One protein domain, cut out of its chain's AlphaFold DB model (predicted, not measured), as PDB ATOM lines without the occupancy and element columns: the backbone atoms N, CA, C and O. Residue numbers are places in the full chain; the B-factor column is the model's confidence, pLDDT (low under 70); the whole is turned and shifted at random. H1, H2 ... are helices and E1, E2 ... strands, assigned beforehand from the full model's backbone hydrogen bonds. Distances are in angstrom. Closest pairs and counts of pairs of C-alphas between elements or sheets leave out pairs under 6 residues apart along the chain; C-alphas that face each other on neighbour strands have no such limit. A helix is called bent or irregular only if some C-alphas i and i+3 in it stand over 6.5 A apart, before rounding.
ATOM      1  N   ASP A 365     -23.768  48.818  36.072       88.69
ATOM      2  CA  ASP A 365     -23.427  48.286  37.397       88.69
ATOM      3  C   ASP A 365     -23.274  46.754  37.388       88.69
ATOM      4  O   ASP A 365     -22.302  46.213  37.922       88.69
ATOM      5  N   VAL A 366     -24.194  46.048  36.724       85.50
ATOM      6  CA  VAL A 366     -24.155  44.585  36.566       85.50
ATOM      7  C   VAL A 366     -22.962  44.160  35.710       85.50
ATOM      8  O   VAL A 366     -22.288  43.174  36.026       85.50
ATOM      9  N   VAL A 367     -22.670  44.906  34.643       86.12
ATOM     10  CA  VAL A 367     -21.515  44.647  33.773       86.12
ATOM     11  C   VAL A 367     -20.205  44.852  34.538       86.12
ATOM     12  O   VAL A 367     -19.344  43.970  34.494       86.12
ATOM     13  N   ALA A 368     -20.067  45.952  35.284       90.69
ATOM     14  CA  ALA A 368     -18.886  46.225  36.104       90.69
ATOM     15  C   ALA A 368     -18.640  45.111  37.134       90.69
ATOM     16  O   ALA A 368     -17.542  44.552  37.198       90.69
ATOM     17  N   TYR A 369     -19.688  44.695  37.851       91.81
ATOM     18  CA  TYR A 369     -19.604  43.586  38.801       91.81
ATOM     19  C   TYR A 369     -19.171  42.270  38.138       91.81
ATOM     20  O   TYR A 369     -18.322  41.553  38.671       91.81
ATOM     21  N   ARG A 370     -19.721  41.940  36.960       88.81
ATOM     22  CA  ARG A 370     -19.343  40.725  36.215       88.81
ATOM     23  C   ARG A 370     -17.868  40.736  35.821       88.81
ATOM     24  O   ARG A 370     -17.216  39.698  35.924       88.81
ATOM     25  N   VAL A 371     -17.323  41.883  35.416       90.69
ATOM     26  CA  VAL A 371     -15.892  42.016  35.090       90.69
ATOM     27  C   VAL A 371     -15.021  41.732  36.317       90.69
ATOM     28  O   VAL A 371     -14.091  40.926  36.229       90.69
ATOM     29  N   GLU A 372     -15.342  42.320  37.469       92.94
ATOM     30  CA  GLU A 372     -14.611  42.075  38.722       92.94
ATOM     31  C   GLU A 372     -14.761  40.629  39.216       92.94
ATOM     32  O   GLU A 372     -13.810  40.016  39.709       92.94
ATOM     33  N   PHE A 373     -15.953  40.047  39.071       91.12
ATOM     34  CA  PHE A 373     -16.198  38.641  39.377       91.12
ATOM     35  C   PHE A 373     -15.308  37.725  38.531       91.12
ATOM     36  O   PHE A 373     -14.638  36.856  39.084       91.12
ATOM     37  N   LEU A 374     -15.227  37.948  37.215       91.56
ATOM     38  CA  LEU A 374     -14.383  37.150  36.319       91.56
ATOM     39  C   LEU A 374     -12.895  37.237  36.682       91.56
ATOM     40  O   LEU A 374     -12.188  36.231  36.597       91.56
ATOM     41  N   GLN A 375     -12.417  38.409  37.115       90.69
ATOM     42  CA  GLN A 375     -11.038  38.568  37.588       90.69
ATOM     43  C   GLN A 375     -10.767  37.704  38.825       90.69
ATOM     44  O   GLN A 375      -9.812  36.925  38.821       90.69
ATOM     45  N   ARG A 376     -11.649  37.754  39.833       90.94
ATOM     46  CA  ARG A 376     -11.561  36.895  41.031       90.94
ATOM     47  C   ARG A 376     -11.626  35.412  40.667       90.94
ATOM     48  O   ARG A 376     -10.816  34.611  41.131       90.94
ATOM     49  N   MET A 377     -12.536  35.046  39.767       88.62
ATOM     50  CA  MET A 377     -12.726  33.660  39.346       88.62
ATOM     51  C   MET A 377     -11.490  33.099  38.638       88.62
ATOM     52  O   MET A 377     -11.080  31.972  38.915       88.62
ATOM     53  N   LYS A 378     -10.811  33.914  37.822       86.62
ATOM     54  CA  LYS A 378      -9.539  33.556  37.174       86.62
ATOM     55  C   LYS A 378      -8.423  33.255  38.180       86.62
ATOM     56  O   LYS A 378      -7.576  32.402  37.914       86.62
ATOM     57  N   GLU A 379      -8.401  33.926  39.330       86.06
ATOM     58  CA  GLU A 379      -7.440  33.641  40.404       86.06
ATOM     59  C   GLU A 379      -7.773  32.362  41.176       86.06
ATOM     60  O   GLU A 379      -6.870  31.639  41.605       86.06
ATOM     61  N   TYR A 380      -9.058  32.058  41.359       85.19
ATOM     62  CA  TYR A 380      -9.489  30.811  41.991       85.19
ATOM     63  C   TYR A 380      -9.262  29.598  41.085       85.19
ATOM     64  O   TYR A 380      -8.770  28.583  41.572       85.19
ATOM     65  N   MET A 381      -9.502  29.715  39.774       84.31
ATOM     66  CA  MET A 381      -9.317  28.617  38.811       84.31
ATOM     67  C   MET A 381      -7.887  28.061  38.780       84.31
ATOM     68  O   MET A 381      -7.710  26.874  38.539       84.31
ATOM     69  N   LYS A 382      -6.862  28.865  39.100       82.94
ATOM     70  CA  LYS A 382      -5.467  28.385  39.229       82.94
ATOM     71  C   LYS A 382      -5.285  27.317  40.319       82.94
ATOM     72  O   LYS A 382      -4.301  26.582  40.302       82.94
ATOM     73  N   ARG A 383      -6.210  27.277  41.282       83.94
ATOM     74  CA  ARG A 383      -6.233  26.375  42.441       83.94
ATOM     75  C   ARG A 383      -7.300  25.283  42.315       83.94
ATOM     76  O   ARG A 383      -7.469  24.504  43.246       83.94
ATOM     77  N   MET A 384      -8.025  25.231  41.200       85.06
ATOM     78  CA  MET A 384      -9.047  24.221  40.921       85.06
ATOM     79  C   MET A 384      -8.469  23.119  40.034       85.06
ATOM     80  O   MET A 384      -7.568  23.369  39.234       85.06
ATOM     81  N   VAL A 385      -8.992  21.902  40.171       81.62
ATOM     82  CA  VAL A 385      -8.665  20.806  39.249       81.62
ATOM     83  C   VAL A 385      -9.335  21.087  37.910       81.62
ATOM     84  O   VAL A 385     -10.514  21.437  37.856       81.62
ATOM     85  N   VAL A 386      -8.566  20.948  36.835       80.44
ATOM     86  CA  VAL A 386      -9.061  21.054  35.461       80.44
ATOM     87  C   VAL A 386      -8.955  19.677  34.835       80.44
ATOM     88  O   VAL A 386      -7.924  19.028  34.963       80.44
ATOM     89  N   TYR A 387     -10.003  19.232  34.157       80.44
ATOM     90  CA  TYR A 387      -9.988  17.969  33.429       80.44
ATOM     91  C   TYR A 387      -9.661  18.233  31.960       80.44
ATOM     92  O   TYR A 387     -10.158  19.203  31.380       80.44
ATOM     93  N   ASP A 388      -8.797  17.409  31.369       79.44
ATOM     94  CA  ASP A 388      -8.579  17.425  29.923       79.44
ATOM     95  C   ASP A 388      -9.763  16.786  29.167       79.44
ATOM     96  O   ASP A 388     -10.717  16.278  29.761       79.44
ATOM     97  N   ASN A 389      -9.720  16.824  27.833       77.00
ATOM     98  CA  ASN A 389     -10.781  16.254  26.992       77.00
ATOM     99  C   ASN A 389     -10.904  14.725  27.115       77.00
ATOM    100  O   ASN A 389     -11.922  14.174  26.700       77.00
ATOM    101  N   ASP A 390      -9.884  14.060  27.662       80.44
ATOM    102  CA  ASP A 390      -9.832  12.615  27.875       80.44
ATOM    103  C   ASP A 390     -10.261  12.235  29.311       80.44
ATOM    104  O   ASP A 390     -10.291  11.056  29.663       80.44
ATOM    105  N   GLY A 391     -10.637  13.224  30.135       73.31
ATOM    106  CA  GLY A 391     -11.100  13.041  31.511       73.31
ATOM    107  C   GLY A 391      -9.982  12.926  32.550       73.31
ATOM    108  O   GLY A 391     -10.263  12.609  33.707       73.31
ATOM    109  N   ASN A 392      -8.724  13.195  32.192       80.00
ATOM    110  CA  ASN A 392      -7.613  13.167  33.139       80.00
ATOM    111  C   ASN A 392      -7.557  14.463  33.951       80.00
ATOM    112  O   ASN A 392      -7.594  15.570  33.407       80.00
ATOM    113  N   ALA A 393      -7.416  14.320  35.269       78.31
ATOM    114  CA  ALA A 393      -7.277  15.443  36.186       78.31
ATOM    115  C   ALA A 393      -5.887  16.090  36.073       78.31
ATOM    116  O   ALA A 393      -4.857  15.462  36.323       78.31
ATOM    117  N   ILE A 394      -5.862  17.382  35.761       78.31
ATOM    118  CA  ILE A 394      -4.682  18.239  35.832       78.31
ATOM    119  C   ILE A 394      -4.690  18.902  37.209       78.31
ATOM    120  O   ILE A 394      -5.524  19.764  37.508       78.31
ATOM    121  N   ASN A 395      -3.753  18.481  38.058       71.19
ATOM    122  CA  ASN A 395      -3.632  19.008  39.413       71.19
ATOM    123  C   ASN A 395      -3.247  20.501  39.402       71.19
ATOM    124  O   ASN A 395      -2.378  20.908  38.624       71.19
ATOM    125  N   PRO A 396      -3.858  21.325  40.271       72.19
ATOM    126  CA  PRO A 396      -3.613  22.759  40.293       72.19
ATOM    127  C   PRO A 396      -2.190  23.113  40.742       72.19
ATOM    128  O   PRO A 396      -1.625  22.490  41.640       72.19
ATOM    129  N   GLN A 397      -1.656  24.212  40.200       64.94
ATOM    130  CA  GLN A 397      -0.417  24.864  40.659       64.94
ATOM    131  C   GLN A 397      -0.662  25.709  41.927       64.94
ATOM    132  O   GLN A 397      -0.246  26.866  42.015       64.94
ATOM    133  N   GLY A 398      -1.416  25.172  42.889       65.38
ATOM    134  CA  GLY A 398      -1.706  25.850  44.153       65.38
ATOM    135  C   GLY A 398      -0.448  26.083  44.998       65.38
ATOM    136  O   GLY A 398       0.629  25.565  44.710       65.38
ATOM    137  N   PHE A 399      -0.579  26.864  46.071       66.44
ATOM    138  CA  PHE A 399       0.510  27.031  47.039       66.44
ATOM    139  C   PHE A 399       0.747  25.721  47.808       66.44
ATOM    140  O   PHE A 399      -0.220  25.024  48.114       66.44
ATOM    141  N   PRO A 400       2.007  25.366  48.109       64.06
ATOM    142  CA  PRO A 400       2.329  24.106  48.767       64.06
ATOM    143  C   PRO A 400       1.784  24.082  50.199       64.06
ATOM    144  O   PRO A 400       2.004  25.017  50.968       64.06
ATOM    145  N   VAL A 401       1.091  23.001  50.551       73.56
ATOM    146  CA  VAL A 401       0.626  22.674  51.906       73.56
ATOM    147  C   VAL A 401       1.185  21.293  52.269       73.56
ATOM    148  O   VAL A 401       1.550  20.514  51.384       73.56
ATOM    149  N   GLU A 402       1.296  20.970  53.559       66.75
ATOM    150  CA  GLU A 402       1.628  19.604  53.982       66.75
ATOM    151  C   GLU A 402       0.605  18.617  53.389       66.75
ATOM    152  O   GLU A 402      -0.587  18.704  53.671       66.75
ATOM    153  N   GLY A 403       1.067  17.715  52.515       69.38
ATOM    154  CA  GLY A 403       0.223  16.746  51.802       69.38
ATOM    155  C   GLY A 403      -0.087  17.071  50.331       69.38
ATOM    156  O   GLY A 403      -0.630  16.211  49.643       69.38
ATOM    157  N   GLY A 404       0.290  18.250  49.813       66.94
ATOM    158  CA  GLY A 404       0.104  18.625  48.401       66.94
ATOM    159  C   GLY A 404      -0.229  20.112  48.190       66.94
ATOM    160  O   GLY A 404      -0.312  20.872  49.152       66.94
ATOM    161  N   PRO A 405      -0.401  20.582  46.940       71.12
ATOM    162  CA  PRO A 405      -0.837  21.954  46.682       71.12
ATOM    163  C   PRO A 405      -2.255  22.201  47.225       71.12
ATOM    164  O   PRO A 405      -3.141  21.361  47.071       71.12
ATOM    165  N   PHE A 406      -2.488  23.377  47.820       74.31
ATOM    166  CA  PHE A 406      -3.816  23.789  48.279       74.31
ATOM    167  C   PHE A 406      -4.794  23.834  47.111       74.31
ATOM    168  O   PHE A 406      -4.559  24.514  46.104       74.31
ATOM    169  N   ARG A 407      -5.926  23.160  47.292       79.19
ATOM    170  CA  ARG A 407      -6.929  22.967  46.259       79.19
ATOM    171  C   ARG A 407      -8.258  23.612  46.646       79.19
ATOM    172  O   ARG A 407      -8.717  23.486  47.775       79.19
ATOM    173  N   ILE A 408      -8.884  24.278  45.678       85.38
ATOM    174  CA  ILE A 408     -10.238  24.831  45.774       85.38
ATOM    175  C   ILE A 408     -11.199  23.915  45.014       85.38
ATOM    176  O   ILE A 408     -10.900  23.473  43.902       85.38
ATOM    177  N   ILE A 409     -12.363  23.668  45.608       85.75
ATOM    178  CA  ILE A 409     -13.458  22.908  45.004       85.75
ATOM    179  C   ILE A 409     -14.573  23.890  44.683       85.75
ATOM    180  O   ILE A 409     -15.056  24.596  45.567       85.75
ATOM    181  N   LEU A 410     -14.944  23.969  43.407       88.00
ATOM    182  CA  LEU A 410     -16.097  24.751  42.991       88.00
ATOM    183  C   LEU A 410     -17.358  23.929  43.252       88.00
ATOM    184  O   LEU A 410     -17.547  22.881  42.635       88.00
ATOM    185  N   VAL A 411     -18.202  24.430  44.148       89.56
ATOM    186  CA  VAL A 411     -19.570  23.949  44.326       89.56
ATOM    187  C   VAL A 411     -20.479  24.924  43.593       89.56
ATOM    188  O   VAL A 411     -20.539  26.103  43.946       89.56
ATOM    189  N   THR A 412     -21.137  24.459  42.537       89.12
ATOM    190  CA  THR A 412     -22.149  25.237  41.818       89.12
ATOM    191  C   THR A 412     -23.528  24.815  42.279       89.12
ATOM    192  O   THR A 412     -23.778  23.626  42.447       89.12
ATOM    193  N   HIS A 413     -24.419  25.781  42.436       90.19
ATOM    194  CA  HIS A 413     -25.823  25.561  42.741       90.19
ATOM    195  C   HIS A 413     -26.659  26.302  41.711       90.19
ATOM    196  O   HIS A 413     -26.288  27.407  41.308       90.19
ATOM    197  N   ASP A 414     -27.727  25.663  41.254       88.50
ATOM    198  CA  ASP A 414     -28.716  26.293  40.390       88.50
ATOM    199  C   ASP A 414     -30.109  25.750  40.710       88.50
ATOM    200  O   ASP A 414     -30.266  24.621  41.193       88.50
ATOM    201  N   GLU A 415     -31.116  26.566  40.426       87.38
ATOM    202  CA  GLU A 415     -32.524  26.260  40.651       87.38
ATOM    203  C   GLU A 415     -33.256  26.278  39.311       87.38
ATOM    204  O   GLU A 415     -33.281  27.275  38.591       87.38
ATOM    205  N   SER A 416     -33.895  25.164  38.971       83.81
ATOM    206  CA  SER A 416     -34.766  25.062  37.806       83.81
ATOM    207  C   SER A 416     -36.201  24.869  38.262       83.81
ATOM    208  O   SER A 416     -36.525  23.909  38.957       83.81
ATOM    209  N   THR A 417     -37.076  25.788  37.860       82.19
ATOM    210  CA  THR A 417     -38.514  25.682  38.119       82.19
ATOM    211  C   THR A 417     -39.211  25.162  36.869       82.19
ATOM    212  O   THR A 417     -39.152  25.800  35.819       82.19
ATOM    213  N   PHE A 418     -39.871  24.016  36.991       81.62
ATOM    214  CA  PHE A 418     -40.697  23.409  35.953       81.62
ATOM    215  C   PHE A 418     -42.156  23.650  36.289       81.62
ATOM    216  O   PHE A 418     -42.583  23.404  37.413       81.62
ATOM    217  N   TYR A 419     -42.934  24.114  35.327       81.94
ATOM    218  CA  TYR A 419     -44.340  24.413  35.559       81.94
ATOM    219  C   TYR A 419     -45.243  23.346  34.942       81.94
ATOM    220  O   TYR A 419     -44.955  22.818  33.870       81.94
ATOM    221  N   ALA A 420     -46.383  23.060  35.571       78.25
ATOM    222  CA  ALA A 420     -47.371  22.104  35.064       78.25
ATOM    223  C   ALA A 420     -47.863  22.465  33.651       78.25
ATOM    224  O   ALA A 420     -48.256  21.590  32.879       78.25
ATOM    225  N   TYR A 421     -47.826  23.752  33.286       75.00
ATOM    226  CA  TYR A 421     -48.177  24.234  31.953       75.00
ATOM    227  C   TYR A 421     -46.962  24.657  31.119       75.00
ATOM    228  O   TYR A 421     -47.110  25.519  30.244       75.00
ATOM    229  N   ASP A 422     -45.783  24.055  31.322       71.50
ATOM    230  CA  ASP A 422     -44.646  24.265  30.420       71.50
ATOM    231  C   ASP A 422     -44.971  23.724  29.019       71.50
ATOM    232  O   ASP A 422     -44.984  22.526  28.736       71.50
ATOM    233  N   ARG A 423     -45.319  24.645  28.118       68.50
ATOM    234  CA  ARG A 423     -45.814  24.341  26.771       68.50
ATOM    235  C   ARG A 423     -44.778  24.682  25.717       68.50
ATOM    236  O   ARG A 423     -43.955  25.588  25.863       68.50
ATOM    237  N   ARG A 424     -44.895  24.026  24.564       71.12
ATOM    238  CA  ARG A 424     -44.117  24.370  23.372       71.12
ATOM    239  C   ARG A 424     -44.467  25.790  22.906       71.12
ATOM    240  O   ARG A 424     -45.504  26.021  22.292       71.12
ATOM    241  N   LYS A 425     -43.571  26.750  23.161       72.94
ATOM    242  CA  LYS A 425     -43.767  28.177  22.823       72.94
ATOM    243  C   LYS A 425     -43.615  28.479  21.320       72.94
ATOM    244  O   LYS A 425     -44.089  29.512  20.856       72.94
ATOM    245  N   THR A 426     -42.961  27.596  20.556       79.62
ATOM    246  CA  THR A 426     -42.737  27.716  19.100       79.62
ATOM    247  C   THR A 426     -43.570  26.709  18.318       79.62
ATOM    248  O   THR A 426     -43.303  25.503  18.381       79.62
ATOM    249  N   VAL A 427     -44.538  27.198  17.553       83.69
ATOM    250  CA  VAL A 427     -45.516  26.361  16.847       83.69
ATOM    251  C   VAL A 427     -45.759  26.888  15.439       83.69
ATOM    252  O   VAL A 427     -45.479  28.054  15.153       83.69
ATOM    253  N   TRP A 428     -46.283  26.031  14.563       85.19
ATOM    254  CA  TRP A 428     -46.918  26.489  13.332       85.19
ATOM    255  C   TRP A 428     -48.282  27.085  13.675       85.19
ATOM    256  O   TRP A 428     -49.069  26.460  14.381       85.19
ATOM    257  N   PHE A 429     -48.553  28.299  13.208       82.00
ATOM    258  CA  PHE A 429     -49.840  28.959  13.390       82.00
ATOM    259  C   PHE A 429     -50.295  29.622  12.091       82.00
ATOM    260  O   PHE A 429     -49.480  30.141  11.324       82.00
ATOM    261  N   HIS A 430     -51.606  29.610  11.858       82.81
ATOM    262  CA  HIS A 430     -52.222  30.314  10.743       82.81
ATOM    263  C   HIS A 430     -52.599  31.745  11.176       82.81
ATOM    264  O   HIS A 430     -53.172  31.904  12.257       82.81
ATOM    265  N   PRO A 431     -52.331  32.795  10.375       76.81
ATOM    266  CA  PRO A 431     -52.656  34.181  10.727       76.81
ATOM    267  C   PRO A 431     -54.140  34.424  11.032       76.81
ATOM    268  O   PRO A 431     -54.467  35.262  11.867       76.81
ATOM    269  N   GLY A 432     -55.036  33.679  10.375       72.88
ATOM    270  CA  GLY A 432     -56.485  33.757  10.601       72.88
ATOM    271  C   GLY A 432     -56.994  33.016  11.846       72.88
ATOM    272  O   GLY A 432     -58.175  33.123  12.170       72.88
ATOM    273  N   ALA A 433     -56.145  32.256  12.547       69.31
ATOM    274  CA  ALA A 433     -56.560  31.532  13.744       69.31
ATOM    275  C   ALA A 433     -56.715  32.496  14.930       69.31
ATOM    276  O   ALA A 433     -55.798  33.250  15.266       69.31
ATOM    277  N   LYS A 434     -57.874  32.455  15.600       66.88
ATOM    278  CA  LYS A 434     -58.091  33.241  16.820       66.88
ATOM    279  C   LYS A 434     -57.161  32.741  17.933       66.88
ATOM    280  O   LYS A 434     -56.970  31.532  18.070       66.88
ATOM    281  N   PRO A 435     -56.585  33.638  18.748       65.62
ATOM    282  CA  PRO A 435     -55.784  33.224  19.889       65.62
ATOM    283  C   PRO A 435     -56.666  32.478  20.895       65.62
ATOM    284  O   PRO A 435     -57.598  33.050  21.455       65.62
ATOM    285  N   THR A 436     -56.371  31.198  21.121       64.75
ATOM    286  CA  THR A 436     -57.036  30.398  22.153       64.75
ATOM    287  C   THR A 436     -56.682  30.952  23.535       64.75
ATOM    288  O   THR A 436     -55.482  31.019  23.846       64.75
ATOM    289  N   PRO A 437     -57.676  31.330  24.365       63.78
ATOM    290  CA  PRO A 437     -57.447  31.718  25.751       63.78
ATOM    291  C   PRO A 437     -56.657  30.631  26.475       63.78
ATOM    292  O   PRO A 437     -56.956  29.446  26.348       63.78
ATOM    293  N   GLN A 438     -55.609  31.033  27.183       66.81
ATOM    294  CA  GLN A 438     -54.791  30.117  27.968       66.81
ATOM    295  C   GLN A 438     -55.219  30.197  29.437       66.81
ATOM    296  O   GLN A 438     -55.670  31.266  29.867       66.81
ATOM    297  N   PRO A 439     -55.062  29.107  30.211       64.25
ATOM    298  CA  PRO A 439     -55.158  29.175  31.661       64.25
ATOM    299  C   PRO A 439     -54.271  30.304  32.186       64.25
ATOM    300  O   PRO A 439     -53.181  30.556  31.667       64.25
ATOM    301  N   LYS A 440     -54.766  31.031  33.185       64.94
ATOM    302  CA  LYS A 440     -54.020  32.138  33.773       64.94
ATOM    303  C   LYS A 440     -52.892  31.571  34.638       64.94
ATOM    304  O   LYS A 440     -53.163  30.880  35.611       64.94
ATOM    305  N   GLY A 441     -51.653  31.941  34.318       68.81
ATOM    306  CA  GLY A 441     -50.459  31.490  35.036       68.81
ATOM    307  C   GLY A 441     -49.839  30.231  34.430       68.81
ATOM    308  O   GLY A 441     -50.358  29.662  33.473       68.81
ATOM    309  N   GLU A 442     -48.698  29.823  34.973       74.25
ATOM    310  CA  GLU A 442     -47.926  28.677  34.473       74.25
ATOM    311  C   GLU A 442     -48.343  27.351  35.156       74.25
ATOM    312  O   GLU A 442     -47.926  26.278  34.739       74.25
ATOM    313  N   GLY A 443     -49.272  27.401  36.118       80.06
ATOM    314  CA  GLY A 443     -49.755  26.236  36.870       80.06
ATOM    315  C   GLY A 443     -48.876  25.922  38.081       80.06
ATOM    316  O   GLY A 443     -48.043  26.740  38.472       80.06
ATOM    317  N   THR A 444     -49.075  24.749  38.688       80.75
ATOM    318  CA  THR A 444     -48.251  24.267  39.809       80.75
ATOM    319  C   THR A 444     -46.795  24.136  39.376       80.75
ATOM    320  O   THR A 444     -46.515  23.613  38.299       80.75
ATOM    321  N   SER A 445     -45.865  24.610  40.199       84.00
ATOM    322  CA  SER A 445     -44.433  24.578  39.909       84.00
ATOM    323  C   SER A 445     -43.714  23.501  40.716       84.00
ATOM    324  O   SER A 445     -43.885  23.428  41.931       84.00
ATOM    325  N   LEU A 446     -42.849  22.735  40.062       86.44
ATOM    326  CA  LEU A 446     -41.835  21.892  40.679       86.44
ATOM    327  C   LEU A 446     -40.493  22.624  40.618       86.44
ATOM    328  O   LEU A 446     -39.941  22.830  39.538       86.44
ATOM    329  N   MET A 447     -39.965  23.014  41.772       87.81
ATOM    330  CA  MET A 447     -38.632  23.604  41.878       87.81
ATOM    331  C   MET A 447     -37.622  22.503  42.184       87.81
ATOM    332  O   MET A 447     -37.711  21.839  43.216       87.81
ATOM    333  N   ILE A 448     -36.670  22.306  41.280       85.12
ATOM    334  CA  ILE A 448     -35.554  21.380  41.448       85.12
ATOM    335  C   ILE A 448     -34.306  22.219  41.701       85.12
ATOM    336  O   ILE A 448     -33.960  23.087  40.903       85.12
ATOM    337  N   SER A 449     -33.643  21.949  42.815       88.75
ATOM    338  CA  SER A 449     -32.440  22.640  43.267       88.75
ATOM    339  C   SER A 449     -31.365  21.605  43.531       88.75
ATOM    340  O   SER A 449     -31.661  20.561  44.114       88.75
ATOM    341  N   ASP A 450     -30.126  21.896  43.145       86.94
ATOM    342  CA  ASP A 450     -29.041  20.950  43.366       86.94
ATOM    343  C   ASP A 450     -27.657  21.572  43.483       86.94
ATOM    344  O   ASP A 450     -27.384  22.613  42.888       86.94
ATOM    345  N   PHE A 451     -26.768  20.884  44.198       88.62
ATOM    346  CA  PHE A 451     -25.362  21.245  44.319       88.62
ATOM    347  C   PHE A 451     -24.505  20.281  43.502       88.62
ATOM    348  O   PHE A 451     -24.486  19.071  43.728       88.62
ATOM    349  N   LEU A 452     -23.754  20.835  42.556       87.94
ATOM    350  CA  LEU A 452     -22.871  20.097  41.665       87.94
ATOM    351  C   LEU A 452     -21.414  20.450  41.940       87.94
ATOM    352  O   LEU A 452     -21.048  21.610  42.143       87.94
ATOM    353  N   THR A 453     -20.568  19.432  41.878       86.62
ATOM    354  CA  THR A 453     -19.112  19.558  41.891       86.62
ATOM    355  C   THR A 453     -18.531  18.804  40.705       86.62
ATOM    356  O   THR A 453     -19.092  17.809  40.247       86.62
ATOM    357  N   SER A 454     -17.385  19.255  40.197       80.38
ATOM    358  CA  SER A 454     -16.728  18.601  39.059       80.38
ATOM    359  C   SER A 454     -16.239  17.183  39.367       80.38
ATOM    360  O   SER A 454     -16.065  16.394  38.448       80.38
ATOM    361  N   GLU A 455     -15.981  16.873  40.638       77.94
ATOM    362  CA  GLU A 455     -15.369  15.601  41.038       77.94
ATOM    363  C   GLU A 455     -16.370  14.568  41.527       77.94
ATOM    364  O   GLU A 455     -16.258  13.394  41.191       77.94
ATOM    365  N   TRP A 456     -17.332  15.003  42.338       81.56
ATOM    366  CA  TRP A 456     -18.287  14.111  42.993       81.56
ATOM    367  C   TRP A 456     -19.650  14.130  42.307       81.56
ATOM    368  O   TRP A 456     -20.542  13.373  42.673       81.56
ATOM    369  N   GLY A 457     -19.815  14.980  41.290       84.31
ATOM    370  CA  GLY A 457     -21.093  15.186  40.635       84.31
ATOM    371  C   GLY A 457     -22.082  15.832  41.598       84.31
ATOM    372  O   GLY A 457     -21.785  16.866  42.199       84.31
ATOM    373  N   ARG A 458     -23.261  15.225  41.709       85.38
ATOM    374  CA  ARG A 458     -24.360  15.678  42.561       85.38
ATOM    375  C   ARG A 458     -24.038  15.394  44.027       85.38
ATOM    376  O   ARG A 458     -23.803  14.241  44.382       85.38
ATOM    377  N   LEU A 459     -24.012  16.433  44.862       83.81
ATOM    378  CA  LEU A 459     -23.795  16.256  46.296       83.81
ATOM    379  C   LEU A 459     -25.013  15.565  46.909       83.81
ATOM    380  O   LEU A 459     -26.147  16.000  46.724       83.81
TER     381      LEU A 459
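Overview. This is residues 365 to 459 of the 464 residues of an uncharacterized protein of Sphaerobolus stellatus (strain SS14) (UniProt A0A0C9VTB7). Look for a long, thin ribbon of two antiparallel strands, E1 and E3, with a wide open loop beyond one end, a coiled stretch of links beyond the other, and the helix H1 sticking out from that second end with residues 365 to 379. The wide loop bears the short strand E2, and its residues 424 to 437 stick out free. The printed part has 95 residues, with one named helix and three named strands in the order H1, E1, E2, E3; the sheet's order is E1 - E3, antiparallel. The class is mixed, helices and strands, though only 39 residues, under half, are in named elements. The whole is extended, a rod of 71 by 33 by 27 A with a radius of gyration of the C-alphas of 22.4 A.

Arrangement. Start at the sheet, where E1, residues 411 to 419, and E3, residues 445 to 453, are antiparallel neighbours, with 163 degrees between their directions. At one end C-alphas 411 and 453 face each other at 5.0 A, and at the other C-alphas 419 and 445 do so at 4.4 A. Between them find N 416 and O 448 at 2.8 A and N 446 and O 418 at 2.7 A, within hydrogen-bond range. Past E3, residues 457 to 458 pair antiparallel with its residues 452 to 453. E2, residues 426 to 429, pairs with no named strand and is apart from E1 and E3. H1, residues 365 to 381, is apart from E2 and E3; every O i to N i+4 pair in it is within hydrogen-bond range. In the link after H1, residues 386 to 387 pair antiparallel with 393 to 394, and 400 to 401 with 404 to 405.

Along the chain. Find C-alpha 411 at (-19.570, 23.949, 44.326); from there E1 runs 26.3 A to C-alpha 419 at (-44.340, 24.413, 35.559). E3 runs from C-alpha 445 for 25.9 A to C-alpha 453 at (-19.112, 19.558, 41.891). E2 spans C-alphas 426 to 429. H1 begins at C-alpha 365, at (-23.427, 48.286, 37.397), runs 24.2 A to C-alpha 381, and is not bent.

Size, cuts and confidence. The two C-alphas farthest apart are those of Glu 402 and Gly 432, 73.9 A. The printed part has no cut. The links H1 to E1, 29 residues, and E2 to E3, 15 residues, are long; E1 to E2, 6 residues, is short. The mean pLDDT of the printed part is 80.0; look for values under 70 at residues 397 to 400, 402 to 404, 423 and 433 to 441.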